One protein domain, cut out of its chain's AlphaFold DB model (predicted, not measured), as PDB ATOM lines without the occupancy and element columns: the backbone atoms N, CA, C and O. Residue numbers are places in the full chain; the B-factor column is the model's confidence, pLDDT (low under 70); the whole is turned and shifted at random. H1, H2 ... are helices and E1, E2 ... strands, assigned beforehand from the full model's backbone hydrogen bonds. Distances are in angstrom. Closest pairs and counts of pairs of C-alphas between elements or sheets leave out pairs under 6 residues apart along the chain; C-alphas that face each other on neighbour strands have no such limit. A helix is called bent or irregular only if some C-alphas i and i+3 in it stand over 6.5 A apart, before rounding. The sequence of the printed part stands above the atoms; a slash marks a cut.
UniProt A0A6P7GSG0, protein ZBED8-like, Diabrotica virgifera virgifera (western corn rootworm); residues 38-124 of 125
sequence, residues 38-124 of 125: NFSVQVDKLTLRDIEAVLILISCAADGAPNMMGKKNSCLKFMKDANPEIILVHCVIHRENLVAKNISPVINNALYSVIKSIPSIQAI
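Overview. This is residues 38 to 124 of the 125 residues of the protein "protein ZBED8-like" of Diabrotica virgifera virgifera (western corn rootworm) (UniProt A0A6P7GSG0). A small head and a long two-helix arm make this model: the head is a three-stranded sheet with H3 over one face and H1 and H2 meeting H3. H4 leads away from the sheet's edge, and H5 turns off at a corner, its outer part sticking out from residue 112. The printed part has 87 residues with five named helices and three named strands, which follow each other along the chain as E1 H1 E2 H2 H3 E3 H4 H5; the sheet, in the order E1 E2 E3, is parallel, and the class is mixed, helices and strands. The whole is extended, with a radius of gyration of the C-alphas of 18.6 A and spans of 53 by 28 by 23 A.

Arrangement. E1, residues 40 to 43, is parallel to E2, residues 59 to 62, at 24 degrees; N 43 and O 61 are 2.9 A apart, within hydrogen-bond range. E2 is parallel to E3, residues 87 to 90, at 29 degrees; N 89 and O 60 are 2.9 A apart, also within range. E1, H1 (residues 51 to 56) and E2 form a strand-helix-strand unit, two parallel neighbour strands with a helix between; E2, H2 (residues 66 to 69), H3 (residues 75 to 82) and E3 form another, and both crossovers are right-handed. H3 is on the sheet at a height of 10.2 A, over E2 and, only just, with 3 C-alphas, over E3. H1 touches H3 about perpendicular, at 80 degrees; their closest C-alphas, of Val 54 and Met 79, are 6.2 A apart. H2 and H3 touch only at the corner, C-alphas 68 and 75 being closest at 5.0 A. H4, residues 92 to 101, only grazes the sheet with residues 92 to 94, and is apart from H5, residues 105 to 122. Every O i to N i+4 pair is within hydrogen-bond range in H3 and H4, but 1 of 2 in H1 and 12 of 14 in H5; H2 is too short for one.

Along the chain. E1 begins at C-alpha 40 (-25.255, -44.406, -29.676). H4 spans 14.3 A. H5 spans 26.3 A and ends at C-alpha 122 (-43.948, -71.181, -11.240); it is irregular, but only just, with C-alphas 116 and 119 6.7 A apart.

Size, cuts and confidence. The C-alphas of Asp 81 and Ile 124, the farthest apart, are 55.7 A apart. The printed part has no cut and no long link. Mean pLDDT of the printed part is 77.8; 17 residues are under 70, among them 44 to 53 and 71 to 73.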
ATOM      1  N   ASN A  38     -19.682 -44.940 -35.682       70.31
ATOM      2  CA  ASN A  38     -20.730 -44.150 -35.065       70.31
ATOM      3  C   ASN A  38     -21.399 -44.990 -33.980       70.31
ATOM      4  O   ASN A  38     -21.804 -46.125 -34.235       70.31
ATOM      5  N   PHE A  39     -21.507 -44.437 -32.776       68.88
ATOM      6  CA  PHE A  39     -22.083 -45.120 -31.621       68.88
ATOM      7  C   PHE A  39     -23.209 -44.281 -31.034       68.88
ATOM      8  O   PHE A  39     -23.123 -43.053 -30.965       68.88
ATOM      9  N   SER A  40     -24.244 -44.965 -30.564       71.56
ATOM     10  CA  SER A  40     -25.255 -44.406 -29.676       71.56
ATOM     11  C   SER A  40     -25.050 -45.000 -28.290       71.56
ATOM     12  O   SER A  40     -24.980 -46.225 -28.157       71.56
ATOM     13  N   VAL A  41     -24.969 -44.162 -27.260       74.94
ATOM     14  CA  VAL A  41     -24.865 -44.636 -25.874       74.94
ATOM     15  C   VAL A  41     -26.168 -44.349 -25.148       74.94
ATOM     16  O   VAL A  41     -26.655 -43.217 -25.139       74.94
ATOM     17  N   GLN A  42     -26.739 -45.384 -24.535       72.31
ATOM     18  CA  GLN A  42     -27.819 -45.193 -23.584       72.31
ATOM     19  C   GLN A  42     -27.243 -44.833 -22.229       72.31
ATOM     20  O   GLN A  42     -26.274 -45.420 -21.748       72.31
ATOM     21  N   VAL A  43     -27.891 -43.859 -21.620       72.75
ATOM     22  CA  VAL A  43     -27.415 -43.210 -20.434       72.75
ATOM     23  C   VAL A  43     -28.510 -43.247 -19.370       72.75
ATOM     24  O   VAL A  43     -29.506 -42.539 -19.480       72.75
ATOM     25  N   ASP A  44     -28.297 -44.059 -18.337       63.91
ATOM     26  CA  ASP A  44     -29.180 -44.181 -17.166       63.91
ATOM     27  C   ASP A  44     -28.924 -43.041 -16.163       63.91
ATOM     28  O   ASP A  44     -29.814 -42.264 -15.827       63.91
ATOM     29  N   LYS A  45     -27.669 -42.867 -15.730       60.19
ATOM     30  CA  LYS A  45     -27.330 -41.910 -14.672       60.19
ATOM     31  C   LYS A  45     -25.933 -41.349 -14.892       60.19
ATOM     32  O   LYS A  45     -24.942 -42.009 -14.587       60.19
ATOM     33  N   LEU A  46     -25.833 -40.136 -15.438       60.97
ATOM     34  CA  LEU A  46     -24.527 -39.496 -15.632       60.97
ATOM     35  C   LEU A  46     -24.191 -38.540 -14.514       60.97
ATOM     36  O   LEU A  46     -24.827 -37.509 -14.320       60.97
ATOM     37  N   THR A  47     -23.064 -38.841 -13.897       57.69
ATOM     38  CA  THR A  47     -22.152 -37.876 -13.288       57.69
ATOM     39  C   THR A  47     -20.890 -37.753 -14.150       57.69
ATOM     40  O   THR A  47     -19.776 -37.667 -13.634       57.69
ATOM     41  N   LEU A  48     -21.041 -37.776 -15.482       57.84
ATOM     42  CA  LEU A  48     -19.924 -37.539 -16.396       57.84
ATOM     43  C   LEU A  48     -19.441 -36.095 -16.233       57.84
ATOM     44  O   LEU A  48     -20.177 -35.149 -16.501       57.84
ATOM     45  N   ARG A  49     -18.191 -35.947 -15.792       57.72
ATOM     46  CA  ARG A  49     -17.421 -34.696 -15.879       57.72
ATOM     47  C   ARG A  49     -16.406 -34.713 -17.025       57.72
ATOM     48  O   ARG A  49     -15.827 -33.674 -17.322       57.72
ATOM     49  N   ASP A  50     -16.207 -35.862 -17.671       64.75
ATOM     50  CA  ASP A  50     -15.215 -36.026 -18.733       64.75
ATOM     51  C   ASP A  50     -15.773 -35.588 -20.092       64.75
ATOM     52  O   ASP A  50     -16.535 -36.302 -20.746       64.75
ATOM     53  N   ILE A  51     -15.360 -34.391 -20.508       64.19
ATOM     54  CA  ILE A  51     -15.784 -33.714 -21.742       64.19
ATOM     55  C   ILE A  51     -15.331 -34.478 -23.000       64.19
ATOM     56  O   ILE A  51     -16.068 -34.527 -23.983       64.19
ATOM     57  N   GLU A  52     -14.163 -35.132 -22.975       69.25
ATOM     58  CA  GLU A  52     -13.632 -35.854 -24.146       69.25
ATOM     59  C   GLU A  52     -14.549 -36.981 -24.624       69.25
ATOM     60  O   GLU A  52     -14.748 -37.141 -25.824       69.25
ATOM     61  N   ALA A  53     -15.132 -37.757 -23.706       66.62
ATOM     62  CA  ALA A  53     -16.025 -38.849 -24.087       66.62
ATOM     63  C   ALA A  53     -17.300 -38.318 -24.760       66.62
ATOM     64  O   ALA A  53     -17.797 -38.920 -25.705       66.62
ATOM     65  N   VAL A  54     -17.795 -37.166 -24.299       70.81
ATOM     66  CA  VAL A  54     -19.005 -36.518 -24.820       70.81
ATOM     67  C   VAL A  54     -18.787 -35.958 -26.227       70.81
ATOM     68  O   VAL A  54     -19.667 -36.086 -27.075       70.81
ATOM     69  N   LEU A  55     -17.603 -35.407 -26.501       67.75
ATOM     70  CA  LEU A  55     -17.235 -34.890 -27.824       67.75
ATOM     71  C   LEU A  55     -17.258 -35.959 -28.924       67.75
ATOM     72  O   LEU A  55     -17.473 -35.633 -30.086       67.75
ATOM     73  N   ILE A  56     -17.038 -37.229 -28.572       71.62
ATOM     74  CA  ILE A  56     -16.962 -38.330 -29.543       71.62
ATOM     75  C   ILE A  56     -18.338 -38.996 -29.753       71.62
ATOM     76  O   ILE A  56     -18.537 -39.754 -30.701       71.62
ATOM     77  N   LEU A  57     -19.322 -38.721 -28.890       72.12
ATOM     78  CA  LEU A  57     -20.668 -39.272 -29.036       72.12
ATOM     79  C   LEU A  57     -21.448 -38.542 -30.128       72.12
ATOM     80  O   LEU A  57     -21.565 -37.323 -30.116       72.12
ATOM     81  N   ILE A  58     -22.060 -39.313 -31.025       72.56
ATOM     82  CA  ILE A  58     -22.946 -38.780 -32.072       72.56
ATOM     83  C   ILE A  58     -24.382 -38.698 -31.570       72.56
ATOM     84  O   ILE A  58     -25.126 -37.793 -31.937       72.56
ATOM     85  N   SER A  59     -24.785 -39.633 -30.709       76.00
ATOM     86  CA  SER A  59     -26.104 -39.608 -30.093       76.00
ATOM     87  C   SER A  59     -26.106 -40.211 -28.696       76.00
ATOM     88  O   SER A  59     -25.308 -41.103 -28.383       76.00
ATOM     89  N   CYS A  60     -27.031 -39.746 -27.861       76.25
ATOM     90  CA  CYS A  60     -27.283 -40.350 -26.561       76.25
ATOM     91  C   CYS A  60     -28.779 -40.496 -26.279       76.25
ATOM     92  O   CYS A  60     -29.594 -39.664 -26.686       76.25
ATOM     93  N   ALA A  61     -29.126 -41.581 -25.584       79.06
ATOM     94  CA  ALA A  61     -30.484 -41.849 -25.139       79.06
ATOM     95  C   ALA A  61     -30.633 -41.541 -23.647       79.06
ATOM     96  O   ALA A  61     -29.914 -42.132 -22.842       79.06
ATOM     97  N   ALA A  62     -31.578 -40.668 -23.287       76.31
ATOM     98  CA  ALA A  62     -31.906 -40.342 -21.896       76.31
ATOM     99  C   ALA A  62     -33.328 -40.805 -21.534       76.31
ATOM    100  O   ALA A  62     -34.245 -40.783 -22.361       76.31
ATOM    101  N   ASP A  63     -33.513 -41.221 -20.285       73.12
ATOM    102  CA  ASP A  63     -34.751 -41.797 -19.742       73.12
ATOM    103  C   ASP A  63     -35.779 -40.751 -19.269       73.12
ATOM    104  O   ASP A  63     -36.745 -41.083 -18.589       73.12
ATOM    105  N   GLY A  64     -35.583 -39.477 -19.613       69.62
ATOM    106  CA  GLY A  64     -36.503 -38.404 -19.240       69.62
ATOM    107  C   GLY A  64     -36.490 -38.036 -17.752       69.62
ATOM    108  O   GLY A  64     -37.316 -37.220 -17.337       69.62
ATOM    109  N   ALA A  65     -35.577 -38.585 -16.941       74.56
ATOM    110  CA  ALA A  65     -35.503 -38.247 -15.527       74.56
ATOM    111  C   ALA A  65     -35.246 -36.730 -15.323       74.56
ATOM    112  O   ALA A  65     -34.517 -36.108 -16.103       74.56
ATOM    113  N   PRO A  66     -35.818 -36.082 -14.285       70.44
ATOM    114  CA  PRO A  66     -35.717 -34.625 -14.110       70.44
ATOM    115  C   PRO A  66     -34.279 -34.084 -14.035       70.44
ATOM    116  O   PRO A  66     -33.995 -32.983 -14.502       70.44
ATOM    117  N   ASN A  67     -33.356 -34.871 -13.484       68.19
ATOM    118  CA  ASN A  67     -31.915 -34.595 -13.452       68.19
ATOM    119  C   ASN A  67     -31.250 -34.662 -14.847       68.19
ATOM    120  O   ASN A  67     -30.271 -33.959 -15.094       68.19
ATOM    121  N   MET A  68     -31.800 -35.450 -15.770       71.88
ATOM    122  CA  MET A  68     -31.373 -35.547 -17.168       71.88
ATOM    123  C   MET A  68     -32.026 -34.475 -18.052       71.88
ATOM    124  O   MET A  68     -31.396 -34.034 -19.003       71.88
ATOM    125  N   MET A  69     -33.237 -34.008 -17.718       71.75
ATOM    126  CA  MET A  69     -34.042 -33.070 -18.529       71.75
ATOM    127  C   MET A  69     -34.060 -31.609 -18.035       71.75
ATOM    128  O   MET A  69     -34.563 -30.723 -18.724       71.75
ATOM    129  N   GLY A  70     -33.557 -31.326 -16.832       70.00
ATOM    130  CA  GLY A  70     -33.615 -29.999 -16.204       70.00
ATOM    131  C   GLY A  70     -33.023 -28.829 -17.023       70.00
ATOM    132  O   GLY A  70     -31.941 -28.907 -17.595       70.00
ATOM    133  N   LYS A  71     -33.696 -27.671 -17.018       65.19
ATOM    134  CA  LYS A  71     -33.320 -26.488 -17.831       65.19
ATOM    135  C   LYS A  71     -31.961 -25.850 -17.509       65.19
ATOM    136  O   LYS A  71     -31.363 -25.239 -18.388       65.19
ATOM    137  N   LYS A  72     -31.502 -25.899 -16.252       64.25
ATOM    138  CA  LYS A  72     -30.331 -25.111 -15.812       64.25
ATOM    139  C   LYS A  72     -29.043 -25.932 -15.694       64.25
ATOM    140  O   LYS A  72     -28.026 -25.449 -16.183       64.25
ATOM    141  N   ASN A  73     -29.119 -27.160 -15.166       67.19
ATOM    142  CA  ASN A  73     -27.964 -28.014 -14.835       67.19
ATOM    143  C   ASN A  73     -28.177 -29.492 -15.226       67.19
ATOM    144  O   ASN A  73     -27.754 -30.390 -14.501       67.19
ATOM    145  N   SER A  74     -28.903 -29.769 -16.309       74.50
ATOM    146  CA  SER A  74     -29.083 -31.158 -16.728       74.50
ATOM    147  C   SER A  74     -27.896 -31.711 -17.486       74.50
ATOM    148  O   SER A  74     -27.130 -30.984 -18.120       74.50
ATOM    149  N   CYS A  75     -27.810 -33.037 -17.483       74.25
ATOM    150  CA  CYS A  75     -26.859 -33.751 -18.310       74.25
ATOM    151  C   CYS A  75     -27.032 -33.442 -19.808       74.25
ATOM    152  O   CYS A  75     -26.037 -33.262 -20.503       74.25
ATOM    153  N   LEU A  76     -28.269 -33.299 -20.307       76.94
ATOM    154  CA  LEU A  76     -28.513 -32.948 -21.712       76.94
ATOM    155  C   LEU A  76     -27.911 -31.595 -22.081       76.94
ATOM    156  O   LEU A  76     -27.291 -31.476 -23.135       76.94
ATOM    157  N   LYS A  77     -28.058 -30.594 -21.205       79.38
ATOM    158  CA  LYS A  77     -27.451 -29.281 -21.417       79.38
ATOM    159  C   LYS A  77     -25.927 -29.383 -21.455       79.38
ATOM    160  O   LYS A  77     -25.329 -28.915 -22.408       79.38
ATOM    161  N   PHE A  78     -25.320 -30.068 -20.483       80.38
ATOM    162  CA  PHE A  78     -23.870 -30.291 -20.475       80.38
ATOM    163  C   PHE A  78     -23.382 -30.988 -21.753       80.38
ATOM    164  O   PHE A  78     -22.380 -30.584 -22.333       80.38
ATOM    165  N   MET A  79     -24.107 -32.009 -22.219       80.38
ATOM    166  CA  MET A  79     -23.749 -32.727 -23.441       80.38
ATOM    167  C   MET A  79     -23.877 -31.863 -24.693       80.38
ATOM    168  O   MET A  79     -23.002 -31.931 -25.548       80.38
ATOM    169  N   LYS A  80     -24.920 -31.033 -24.787       82.00
ATOM    170  CA  LYS A  80     -25.096 -30.076 -25.888       82.00
ATOM    171  C   LYS A  80     -24.073 -28.941 -25.861       82.00
ATOM    172  O   LYS A  80     -23.604 -28.547 -26.920       82.00
ATOM    173  N   ASP A  81     -23.715 -28.446 -24.680       84.94
ATOM    174  CA  ASP A  81     -22.693 -27.408 -24.519       84.94
ATOM    175  C   ASP A  81     -21.304 -27.947 -24.916       84.94
ATOM    176  O   ASP A  81     -20.520 -27.239 -25.543       84.94
ATOM    177  N   ALA A  82     -21.007 -29.211 -24.588       83.31
ATOM    178  CA  ALA A  82     -19.766 -29.876 -24.982       83.31
ATOM    179  C   ALA A  82     -19.753 -30.283 -26.466       83.31
ATOM    180  O   ALA A  82     -18.737 -30.115 -27.129       83.31
ATOM    181  N   ASN A  83     -20.860 -30.812 -26.991       83.88
ATOM    182  CA  ASN A  83     -21.010 -31.226 -28.383       83.88
ATOM    183  C   ASN A  83     -22.368 -30.751 -28.942       83.88
ATOM    184  O   ASN A  83     -23.375 -31.452 -28.796       83.88
ATOM    185  N   PRO A  84     -22.421 -29.587 -29.615       86.25
ATOM    186  CA  PRO A  84     -23.665 -29.030 -30.153       86.25
ATOM    187  C   PRO A  84     -24.375 -29.935 -31.167       86.25
ATOM    188  O   PRO A  84     -25.608 -29.929 -31.237       86.25
ATOM    189  N   GLU A  85     -23.619 -30.766 -31.887       85.06
ATOM    190  CA  GLU A  85     -24.121 -31.680 -32.919       85.06
ATOM    191  C   GLU A  85     -24.685 -32.989 -32.342       85.06
ATOM    192  O   GLU A  85     -25.299 -33.769 -33.070       85.06
ATOM    193  N   ILE A  86     -24.537 -33.243 -31.032       83.31
ATOM    194  CA  ILE A  86     -25.018 -34.493 -30.429       83.31
ATOM    195  C   ILE A  86     -26.536 -34.635 -30.589       83.31
ATOM    196  O   ILE A  86     -27.315 -33.731 -30.258       83.31
ATOM    197  N   ILE A  87     -26.979 -35.789 -31.076       83.19
ATOM    198  CA  ILE A  87     -28.396 -36.096 -31.252       83.19
ATOM    199  C   ILE A  87     -28.932 -36.697 -29.954       83.19
ATOM    200  O   ILE A  87     -28.505 -37.758 -29.500       83.19
ATOM    201  N   LEU A  88     -29.904 -36.016 -29.359       79.75
ATOM    202  CA  LEU A  88     -30.584 -36.482 -28.161       79.75
ATOM    203  C   LEU A  88     -31.797 -37.305 -28.579       79.75
ATOM    204  O   LEU A  88     -32.734 -36.773 -29.173       79.75
ATOM    205  N   VAL A  89     -31.780 -38.598 -28.271       80.56
ATOM    206  CA  VAL A  89     -32.917 -39.489 -28.497       80.56
ATOM    207  C   VAL A  89     -33.583 -39.834 -27.169       80.56
ATOM    208  O   VAL A  89     -32.945 -39.928 -26.121       80.56
ATOM    209  N   HIS A  90     -34.897 -40.024 -27.187       77.88
ATOM    210  CA  HIS A  90     -35.582 -40.576 -26.024       77.88
ATOM    211  C   HIS A  90     -35.254 -42.063 -25.889       77.88
ATOM    212  O   HIS A  90     -35.224 -42.789 -26.883       77.88
ATOM    213  N   CYS A  91     -35.038 -42.531 -24.660       81.38
ATOM    214  CA  CYS A  91     -34.884 -43.957 -24.395       81.38
ATOM    215  C   CYS A  91     -36.142 -44.723 -24.848       81.38
ATOM    216  O   CYS A  91     -37.252 -44.431 -24.393       81.38
ATOM    217  N   VAL A  92     -35.958 -45.720 -25.723       81.56
ATOM    218  CA  VAL A  92     -37.046 -46.575 -26.236       81.56
ATOM    219  C   VAL A  92     -37.785 -47.254 -25.082       81.56
ATOM    220  O   VAL A  92     -39.008 -47.190 -25.035       81.56
ATOM    221  N   ILE A  93     -37.052 -47.757 -24.083       81.06
ATOM    222  CA  ILE A  93     -37.616 -48.411 -22.891       81.06
ATOM    223  C   ILE A  93     -38.492 -47.438 -22.086       81.06
ATOM    224  O   ILE A  93     -39.576 -47.796 -21.630       81.06
ATOM    225  N   HIS A  94     -38.063 -46.180 -21.930       80.06
ATOM    226  CA  HIS A  94     -38.880 -45.171 -21.252       80.06
ATOM    227  C   HIS A  94     -40.171 -44.877 -22.026       80.06
ATOM    228  O   HIS A  94     -41.247 -44.781 -21.431       80.06
ATOM    229  N   ARG A  95     -40.075 -44.762 -23.357       80.12
ATOM    230  CA  ARG A  95     -41.231 -44.524 -24.227       80.12
ATOM    231  C   ARG A  95     -42.216 -45.693 -24.182       80.12
ATOM    232  O   ARG A  95     -43.412 -45.458 -24.050       80.12
ATOM    233  N   GLU A  96     -41.728 -46.927 -24.232       82.88
ATOM    234  CA  GLU A  96     -42.545 -48.135 -24.090       82.88
ATOM    235  C   GLU A  96     -43.223 -48.200 -22.721       82.88
ATOM    236  O   GLU A  96     -44.426 -48.431 -22.648       82.88
ATOM    237  N   ASN A  97     -42.501 -47.898 -21.638       82.50
ATOM    238  CA  ASN A  97     -43.069 -47.838 -20.290       82.50
ATOM    239  C   ASN A  97     -44.168 -46.763 -20.161       82.50
ATOM    240  O   ASN A  97     -45.183 -46.986 -19.504       82.50
ATOM    241  N   LEU A  98     -43.999 -45.599 -20.796       82.94
ATOM    242  CA  LEU A  98     -45.040 -44.564 -20.841       82.94
ATOM    243  C   LEU A  98     -46.284 -45.025 -21.605       82.94
ATOM    244  O   LEU A  98     -47.401 -44.753 -21.168       82.94
ATOM    245  N   VAL A  99     -46.100 -45.720 -22.729       84.44
ATOM    246  CA  VAL A  99     -47.212 -46.295 -23.495       84.44
ATOM    247  C   VAL A  99     -47.910 -47.380 -22.677       84.44
ATOM    248  O   VAL A  99     -49.133 -47.355 -22.583       84.44
ATOM    249  N   ALA A 100     -47.156 -48.259 -22.011       82.06
ATOM    250  CA  ALA A 100     -47.685 -49.327 -21.166       82.06
ATOM    251  C   ALA A 100     -48.588 -48.801 -20.039       82.06
ATOM    252  O   ALA A 100     -49.626 -49.392 -19.748       82.06
ATOM    253  N   LYS A 101     -48.245 -47.645 -19.453       80.88
ATOM    254  CA  LYS A 101     -49.071 -46.975 -18.434       80.88
ATOM    255  C   LYS A 101     -50.411 -46.458 -18.960       80.88
ATOM    256  O   LYS A 101     -51.339 -46.309 -18.174       80.88
ATOM    257  N   ASN A 102     -50.511 -46.188 -20.261       82.69
ATOM    258  CA  ASN A 102     -51.705 -45.649 -20.916       82.69
ATOM    259  C   ASN A 102     -52.382 -46.677 -21.840       82.69
ATOM    260  O   ASN A 102     -53.104 -46.310 -22.769       82.69
ATOM    261  N   ILE A 103     -52.147 -47.970 -21.610       86.00
ATOM    262  CA  ILE A 103     -52.788 -49.047 -22.364       86.00
ATOM    263  C   ILE A 103     -54.300 -49.087 -22.078       86.00
ATOM    264  O   ILE A 103     -54.747 -48.880 -20.950       86.00
ATOM    265  N   SER A 104     -55.090 -49.391 -23.117       88.31
ATOM    266  CA  SER A 104     -56.547 -49.564 -23.024       88.31
ATOM    267  C   SER A 104     -56.937 -50.516 -21.881       88.31
ATOM    268  O   SER A 104     -56.294 -51.559 -21.726       88.31
ATOM    269  N   PRO A 105     -58.030 -50.243 -21.138       86.25
ATOM    270  CA  PRO A 105     -58.498 -51.103 -20.050       86.25
ATOM    271  C   PRO A 105     -58.645 -52.578 -20.446       86.25
ATOM    272  O   PRO A 105     -58.357 -53.463 -19.647       86.25
ATOM    273  N   VAL A 106     -59.039 -52.851 -21.695       87.88
ATOM    274  CA  VAL A 106     -59.212 -54.216 -22.219       87.88
ATOM    275  C   VAL A 106     -57.884 -54.975 -22.253       87.88
ATOM    276  O   VAL A 106     -57.795 -56.104 -21.777       87.88
ATOM    277  N   ILE A 107     -56.836 -54.340 -22.777       83.44
ATOM    278  CA  ILE A 107     -55.497 -54.932 -22.866       83.44
ATOM    279  C   ILE A 107     -54.867 -54.994 -21.471       83.44
ATOM    280  O   ILE A 107     -54.235 -55.991 -21.137       83.44
ATOM    281  N   ASN A 108     -55.083 -53.978 -20.629       86.62
ATOM    282  CA  ASN A 108     -54.583 -53.968 -19.256       86.62
ATOM    283  C   ASN A 108     -55.163 -55.138 -18.446       86.62
ATOM    284  O   ASN A 108     -54.421 -55.874 -17.804       86.62
ATOM    285  N   ASN A 109     -56.471 -55.390 -18.562       88.12
ATOM    286  CA  ASN A 109     -57.121 -56.535 -17.926       88.12
ATOM    287  C   ASN A 109     -56.553 -57.869 -18.428       88.12
ATOM    288  O   ASN A 109     -56.240 -58.735 -17.615       88.12
ATOM    289  N   ALA A 110     -56.366 -58.022 -19.744       88.75
ATOM    290  CA  ALA A 110     -55.766 -59.226 -20.313       88.75
ATOM    291  C   ALA A 110     -54.333 -59.459 -19.794       88.75
ATOM    292  O   ALA A 110     -54.000 -60.568 -19.374       88.75
ATOM    293  N   LEU A 111     -53.502 -58.411 -19.754       85.88
ATOM    294  CA  LEU A 111     -52.144 -58.473 -19.206       85.88
ATOM    295  C   LEU A 111     -52.151 -58.819 -17.714       85.88
ATOM    296  O   LEU A 111     -51.390 -59.685 -17.289       85.88
ATOM    297  N   TYR A 112     -53.037 -58.210 -16.924       89.56
ATOM    298  CA  TYR A 112     -53.194 -58.528 -15.503       89.56
ATOM    299  C   TYR A 112     -53.587 -59.986 -15.273       89.56
ATOM    300  O   TYR A 112     -53.043 -60.626 -14.371       89.56
ATOM    301  N   SER A 113     -54.492 -60.535 -16.087       90.69
ATOM    302  CA  SER A 113     -54.858 -61.952 -16.030       90.69
ATOM    303  C   SER A 113     -53.648 -62.853 -16.281       90.69
ATOM    304  O   SER A 113     -53.415 -63.786 -15.510       90.69
ATOM    305  N   VAL A 114     -52.832 -62.548 -17.294       90.19
ATOM    306  CA  VAL A 114     -51.601 -63.300 -17.583       90.19
ATOM    307  C   VAL A 114     -50.597 -63.180 -16.435       90.19
ATOM    308  O   VAL A 114     -50.117 -64.197 -15.944       90.19
ATOM    309  N   ILE A 115     -50.332 -61.967 -15.939       89.81
ATOM    310  CA  ILE A 115     -49.397 -61.724 -14.826       89.81
ATOM    311  C   ILE A 115     -49.821 -62.499 -13.576       89.81
ATOM    312  O   ILE A 115     -48.992 -63.140 -12.932       89.81
ATOM    313  N   LYS A 116     -51.120 -62.506 -13.259       92.56
ATOM    314  CA  LYS A 116     -51.673 -63.255 -12.124       92.56
ATOM    315  C   LYS A 116     -51.518 -64.772 -12.277       92.56
ATOM    316  O   LYS A 116     -51.526 -65.479 -11.276       92.56
ATOM    317  N   SER A 117     -51.364 -65.263 -13.504       90.12
ATOM    318  CA  SER A 117     -51.168 -66.685 -13.804       90.12
ATOM    319  C   SER A 117     -49.718 -67.144 -13.593       90.12
ATOM    320  O   SER A 117     -49.479 -68.332 -13.398       90.12
ATOM    321  N   ILE A 118     -48.744 -66.224 -13.607       92.25
ATOM    322  CA  ILE A 118     -47.309 -66.542 -13.505       92.25
ATOM    323  C   ILE A 118     -46.956 -67.290 -12.209       92.25
ATOM    324  O   ILE A 118     -46.285 -68.317 -12.309       92.25
ATOM    325  N   PRO A 119     -47.417 -66.866 -11.014       92.50
ATOM    326  CA  PRO A 119     -47.127 -67.591  -9.776       92.50
ATOM    327  C   PRO A 119     -47.643 -69.032  -9.808       92.50
ATOM    328  O   PRO A 119     -46.992 -69.936  -9.297       92.50
ATOM    329  N   SER A 120     -48.796 -69.260 -10.443       88.56
ATOM    330  CA  SER A 120     -49.372 -70.596 -10.593       88.56
ATOM    331  C   SER A 120     -48.541 -71.482 -11.521       88.56
ATOM    332  O   SER A 120     -48.405 -72.665 -11.247       88.56
ATOM    333  N   ILE A 121     -47.955 -70.921 -12.582       83.50
ATOM    334  CA  ILE A 121     -47.046 -71.646 -13.485       83.50
ATOM    335  C   ILE A 121     -45.718 -71.952 -12.779       83.50
ATOM    336  O   ILE A 121     -45.216 -73.066 -12.878       83.50
ATOM    337  N   GLN A 122     -45.172 -70.991 -12.027       80.38
ATOM    338  CA  GLN A 122     -43.948 -71.181 -11.240       80.38
ATOM    339  C   GLN A 122     -44.098 -72.224 -10.131       80.38
ATOM    340  O   GLN A 122     -43.107 -72.827  -9.756       80.38
ATOM    341  N   ALA A 123     -45.305 -72.445  -9.608       83.25
ATOM    342  CA  ALA A 123     -45.556 -73.482  -8.608       83.25
ATOM    343  C   ALA A 123     -45.595 -74.912  -9.191       83.25
ATOM    344  O   ALA A 123     -45.643 -75.872  -8.426       83.25
ATOM    345  N   ILE A 124     -45.630 -75.054 -10.524       78.56
ATOM    346  CA  ILE A 124     -45.687 -76.344 -11.236       78.56
ATOM    347  C   ILE A 124     -44.306 -76.734 -11.805       78.56
ATOM    348  O   ILE A 124     -44.088 -77.902 -12.124       78.56
TER     349      ILE A 124